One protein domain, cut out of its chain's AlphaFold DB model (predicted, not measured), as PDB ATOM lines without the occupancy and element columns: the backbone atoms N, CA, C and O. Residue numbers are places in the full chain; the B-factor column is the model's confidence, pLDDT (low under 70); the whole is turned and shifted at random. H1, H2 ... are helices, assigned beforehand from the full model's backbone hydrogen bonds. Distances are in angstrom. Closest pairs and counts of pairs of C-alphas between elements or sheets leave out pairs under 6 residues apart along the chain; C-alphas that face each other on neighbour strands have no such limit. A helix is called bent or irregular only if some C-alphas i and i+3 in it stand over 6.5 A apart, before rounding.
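What this domain is: This is residues 20 to 61 of the 167 residues of the protein "Predicted protein" of Arabidopsis lyrata subsp. lyrata (UniProt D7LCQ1). There is little regular structure here: a long winding thread with no named element, residues 26 to 52, has the short helix H2 at one end and the shorter H1 at the other. Within the thread, residues 40 to 41 and 44 to 45 fold back on each other as a small antiparallel turn. The printed part has 42 residues with two named helices, H1 then H2, and no named strand; the class is all helix, with 15 residues in named elements. It is an extended rod, with a radius of gyration of the C-alphas of 15.1 A and spans of 41 by 19 by 8 A.

How they stand to each other: H2, residues 53 to 61, is apart from H1, residues 20 to 25. In H1 every O i to N i+4 pair is within hydrogen-bond range; in H2, 3 of 5 are. Residues 26 to 32 stand free, as do residues 48 to 54, of which 53 to 54 belong to H2.

Where its parts are: H2 is 12.2 A long, from C-alpha 53 at (11.064, 13.561, 25.398) to C-alpha 61 at (3.310, 4.980, 21.667), and irregular: C-alphas 55 and 58 are 7.2 A apart. H1 begins at C-alpha 20 (-11.349, 37.827, 27.029).

The domain as a whole: The C-alphas farthest apart, of Asp 29 and Arg 53, are 41.7 A apart. The link from H1 to H2 is long, 27 residues. The printed part has no cut. Residues 26 to 30 are under pLDDT 70.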
ATOM      1  N   LYS A  20     -10.761  39.158  27.284       76.94
ATOM      2  CA  LYS A  20     -11.349  37.827  27.029       76.94
ATOM      3  C   LYS A  20     -12.838  37.783  27.356       76.94
ATOM      4  O   LYS A  20     -13.594  37.159  26.628       76.94
ATOM      5  N   HIS A  21     -13.251  38.437  28.438       77.56
ATOM      6  CA  HIS A  21     -14.628  38.373  28.920       77.56
ATOM      7  C   HIS A  21     -15.601  39.094  27.978       77.56
ATOM      8  O   HIS A  21     -16.670  38.568  27.680       77.56
ATOM      9  N   LEU A  22     -15.189  40.249  27.442       77.12
ATOM     10  CA  LEU A  22     -15.953  40.999  26.441       77.12
ATOM     11  C   LEU A  22     -16.024  40.230  25.119       77.12
ATOM     12  O   LEU A  22     -17.086  40.121  24.513       77.12
ATOM     13  N   ALA A  23     -14.907  39.633  24.701       73.25
ATOM     14  CA  ALA A  23     -14.854  38.852  23.474       73.25
ATOM     15  C   ALA A  23     -15.675  37.553  23.556       73.25
ATOM     16  O   ALA A  23     -16.295  37.170  22.570       73.25
ATOM     17  N   ILE A  24     -15.721  36.898  24.723       75.00
ATOM     18  CA  ILE A  24     -16.576  35.726  24.969       75.00
ATOM     19  C   ILE A  24     -18.053  36.131  24.980       75.00
ATOM     20  O   ILE A  24     -18.858  35.441  24.359       75.00
ATOM     21  N   HIS A  25     -18.399  37.249  25.630       75.06
ATOM     22  CA  HIS A  25     -19.766  37.771  25.669       75.06
ATOM     23  C   HIS A  25     -20.295  38.096  24.267       75.06
ATOM     24  O   HIS A  25     -21.392  37.691  23.920       75.06
ATOM     25  N   ASN A  26     -19.491  38.736  23.417       69.62
ATOM     26  CA  ASN A  26     -19.895  39.087  22.047       69.62
ATOM     27  C   ASN A  26     -19.888  37.890  21.076       69.62
ATOM     28  O   ASN A  26     -20.329  37.996  19.933       69.62
ATOM     29  N   ALA A  27     -19.337  36.750  21.496       66.81
ATOM     30  CA  ALA A  27     -19.203  35.559  20.667       66.81
ATOM     31  C   ALA A  27     -20.342  34.550  20.831       66.81
ATOM     32  O   ALA A  27     -20.375  33.584  20.065       66.81
ATOM     33  N   SER A  28     -21.256  34.769  21.784       62.28
ATOM     34  CA  SER A  28     -22.467  33.956  21.977       62.28
ATOM     35  C   SER A  28     -23.308  33.834  20.709       62.28
ATOM     36  O   SER A  28     -23.962  32.817  20.508       62.28
ATOM     37  N   ASP A  29     -23.231  34.832  19.831       61.00
ATOM     38  CA  ASP A  29     -24.079  34.935  18.643       61.00
ATOM     39  C   ASP A  29     -23.566  34.098  17.461       61.00
ATOM     40  O   ASP A  29     -24.185  34.054  16.402       61.00
ATOM     41  N   HIS A  30     -22.417  33.431  17.610       63.38
ATOM     42  CA  HIS A  30     -21.781  32.695  16.524       63.38
ATOM     43  C   HIS A  30     -21.801  31.182  16.773       63.38
ATOM     44  O   HIS A  30     -21.410  30.705  17.832       63.38
ATOM     45  N   GLU A  31     -22.099  30.411  15.728       74.12
ATOM     46  CA  GLU A  31     -22.299  28.946  15.717       74.12
ATOM     47  C   GLU A  31     -21.087  28.071  16.133       74.12
ATOM     48  O   GLU A  31     -21.145  26.842  16.100       74.12
ATOM     49  N   ILE A  32     -19.960  28.676  16.519       79.19
ATOM     50  CA  ILE A  32     -18.722  27.979  16.893       79.19
ATOM     51  C   ILE A  32     -18.487  28.157  18.389       79.19
ATOM     52  O   ILE A  32     -18.353  29.284  18.867       79.19
ATOM     53  N   ARG A  33     -18.353  27.036  19.103       80.50
ATOM     54  CA  ARG A  33     -18.171  27.001  20.559       80.50
ATOM     55  C   ARG A  33     -16.903  27.740  21.001       80.50
ATOM     56  O   ARG A  33     -15.818  27.514  20.462       80.50
ATOM     57  N   SER A  34     -17.031  28.563  22.033       79.44
ATOM     58  CA  SER A  34     -15.904  29.184  22.733       79.44
ATOM     59  C   SER A  34     -15.354  28.213  23.781       79.44
ATOM     60  O   SER A  34     -16.111  27.716  24.613       79.44
ATOM     61  N   SER A  35     -14.053  27.926  23.760       75.88
ATOM     62  CA  SER A  35     -13.399  27.034  24.732       75.88
ATOM     63  C   SER A  35     -12.197  27.689  25.408       75.88
ATOM     64  O   SER A  35     -11.645  28.673  24.918       75.88
ATOM     65  N   SER A  36     -11.787  27.136  26.553       75.62
ATOM     66  CA  SER A  36     -10.680  27.648  27.370       75.62
ATOM     67  C   SER A  36      -9.405  26.808  27.218       75.62
ATOM     68  O   SER A  36      -9.464  25.615  26.922       75.62
ATOM     69  N   LEU A  37      -8.245  27.442  27.408       73.88
ATOM     70  CA  LEU A  37      -6.918  26.805  27.406       73.88
ATOM     71  C   LEU A  37      -6.786  25.839  28.607       73.88
ATOM     72  O   LEU A  37      -7.395  26.115  29.642       73.88
ATOM     73  N   PRO A  38      -5.989  24.749  28.537       70.12
ATOM     74  CA  PRO A  38      -4.932  24.429  27.565       70.12
ATOM     75  C   PRO A  38      -5.401  23.633  26.334       70.12
ATOM     76  O   PRO A  38      -6.082  22.614  26.446       70.12
ATOM     77  N   ILE A  39      -4.976  24.058  25.137       77.88
ATOM     78  CA  ILE A  39      -5.283  23.362  23.876       77.88
ATOM     79  C   ILE A  39      -4.379  22.141  23.747       77.88
ATOM     80  O   ILE A  39      -3.174  22.237  23.973       77.88
ATOM     81  N   ARG A  40      -4.945  21.004  23.328       78.62
ATOM     82  CA  ARG A  40      -4.167  19.842  22.896       78.62
ATOM     83  C   ARG A  40      -4.245  19.682  21.384       78.62
ATOM     84  O   ARG A  40      -5.335  19.516  20.841       78.62
ATOM     85  N   TYR A  41      -3.100  19.668  20.717       82.00
ATOM     86  CA  TYR A  41      -2.988  19.354  19.300       82.00
ATOM     87  C   TYR A  41      -2.353  17.978  19.133       82.00
ATOM     88  O   TYR A  41      -1.292  17.701  19.682       82.00
ATOM     89  N   LEU A  42      -3.042  17.080  18.424       79.94
ATOM     90  CA  LEU A  42      -2.623  15.682  18.244       79.94
ATOM     91  C   LEU A  42      -2.385  14.913  19.563       79.94
ATOM     92  O   LEU A  42      -1.704  13.894  19.571       79.94
ATOM     93  N   GLY A  43      -2.998  15.357  20.664       76.19
ATOM     94  CA  GLY A  43      -2.820  14.771  21.998       76.19
ATOM     95  C   GLY A  43      -1.727  15.429  22.843       76.19
ATOM     96  O   GLY A  43      -1.610  15.087  24.012       76.19
ATOM     97  N   LEU A  44      -0.996  16.402  22.295       81.50
ATOM     98  CA  LEU A  44       0.055  17.140  22.991       81.50
ATOM     99  C   LEU A  44      -0.437  18.529  23.403       81.50
ATOM    100  O   LEU A  44      -1.112  19.174  22.599       81.50
ATOM    101  N   PRO A  45      -0.126  19.019  24.614       80.06
ATOM    102  CA  PRO A  45      -0.424  20.397  24.976       80.06
ATOM    103  C   PRO A  45       0.322  21.365  24.046       80.06
ATOM    104  O   PRO A  45       1.514  21.216  23.795       80.06
ATOM    105  N   LEU A  46      -0.383  22.370  23.534       77.50
ATOM    106  CA  LEU A  46       0.211  23.484  22.798       77.50
ATOM    107  C   LEU A  46       0.920  24.402  23.798       77.50
ATOM    108  O   LEU A  46       0.314  25.312  24.365       77.50
ATOM    109  N   THR A  47       2.199  24.136  24.045       78.56
ATOM    110  CA  THR A  47       3.070  24.980  24.867       78.56
ATOM    111  C   THR A  47       4.004  25.802  23.987       78.56
ATOM    112  O   THR A  47       4.470  25.334  22.955       78.56
ATOM    113  N   THR A  48       4.332  27.021  24.413       73.00
ATOM    114  CA  THR A  48       5.373  27.847  23.769       73.00
ATOM    115  C   THR A  48       6.791  27.404  24.136       73.00
ATOM    116  O   THR A  48       7.760  27.847  23.527       73.00
ATOM    117  N   LYS A  49       6.921  26.540  25.148       78.69
ATOM    118  CA  LYS A  49       8.186  25.946  25.581       78.69
ATOM    119  C   LYS A  49       8.506  24.705  24.749       78.69
ATOM    120  O   LYS A  49       7.597  23.966  24.373       78.69
ATOM    121  N   SER A  50       9.801  24.474  24.523       76.31
ATOM    122  CA  SER A  50      10.299  23.221  23.954       76.31
ATOM    123  C   SER A  50       9.882  22.058  24.855       76.31
ATOM    124  O   SER A  50      10.149  22.084  26.059       76.31
ATOM    125  N   MET A  51       9.177  21.083  24.289       78.44
ATOM    126  CA  MET A  51       8.674  19.930  25.029       78.44
ATOM    127  C   MET A  51       9.782  18.894  25.213       78.44
ATOM    128  O   MET A  51      10.646  18.707  24.354       78.44
ATOM    129  N   THR A  52       9.763  18.212  26.352       84.19
ATOM    130  CA  THR A  52      10.742  17.175  26.670       84.19
ATOM    131  C   THR A  52      10.358  15.848  26.020       84.19
ATOM    132  O   THR A  52       9.215  15.630  25.623       84.19
ATOM    133  N   ARG A  53      11.309  14.909  25.941       82.69
ATOM    134  CA  ARG A  53      11.064  13.561  25.398       82.69
ATOM    135  C   ARG A  53       9.869  12.858  26.057       82.69
ATOM    136  O   ARG A  53       9.142  12.153  25.366       82.69
ATOM    137  N   HIS A  54       9.675  13.062  27.360       83.12
ATOM    138  CA  HIS A  54       8.586  12.459  28.131       83.12
ATOM    139  C   HIS A  54       7.216  12.968  27.683       83.12
ATOM    140  O   HIS A  54       6.273  12.193  27.596       83.12
ATOM    141  N   ASP A  55       7.121  14.241  27.303       82.56
ATOM    142  CA  ASP A  55       5.858  14.822  26.850       82.56
ATOM    143  C   ASP A  55       5.403  14.234  25.498       82.56
ATOM    144  O   ASP A  55       4.208  14.183  25.208       82.56
ATOM    145  N   TYR A  56       6.347  13.760  24.671       85.06
ATOM    146  CA  TYR A  56       6.073  13.123  23.376       85.06
ATOM    147  C   TYR A  56       5.781  11.621  23.461       85.06
ATOM    148  O   TYR A  56       5.228  11.058  22.514       85.06
ATOM    149  N   GLU A  57       6.153  10.963  24.558       86.12
ATOM    150  CA  GLU A  57       6.021   9.515  24.750       86.12
ATOM    151  C   GLU A  57       4.613   8.958  24.448       86.12
ATOM    152  O   GLU A  57       4.521   8.067  23.596       86.12
ATOM    153  N   PRO A  58       3.502   9.548  24.939       85.25
ATOM    154  CA  PRO A  58       2.162   9.032  24.641       85.25
ATOM    155  C   PRO A  58       1.788   9.128  23.154       85.25
ATOM    156  O   PRO A  58       1.044   8.295  22.625       85.25
ATOM    157  N   LEU A  59       2.296  10.142  22.443       86.25
ATOM    158  CA  LEU A  59       2.087  10.260  21.001       86.25
ATOM    159  C   LEU A  59       2.899   9.203  20.249       86.25
ATOM    160  O   LEU A  59       2.383   8.571  19.323       86.25
ATOM    161  N   ILE A  60       4.154   9.004  20.651       87.00
ATOM    162  CA  ILE A  60       5.045   8.009  20.056       87.00
ATOM    163  C   ILE A  60       4.453   6.607  20.231       87.00
ATOM    164  O   ILE A  60       4.402   5.848  19.264       87.00
ATOM    165  N   ASP A  61       3.927   6.280  21.406       87.50
ATOM    166  CA  ASP A  61       3.310   4.980  21.667       87.50
ATOM    167  C   ASP A  61       2.039   4.754  20.857       87.50
ATOM    168  O   ASP A  61       1.833   3.673  20.299       87.50
TER     169      ASP A  61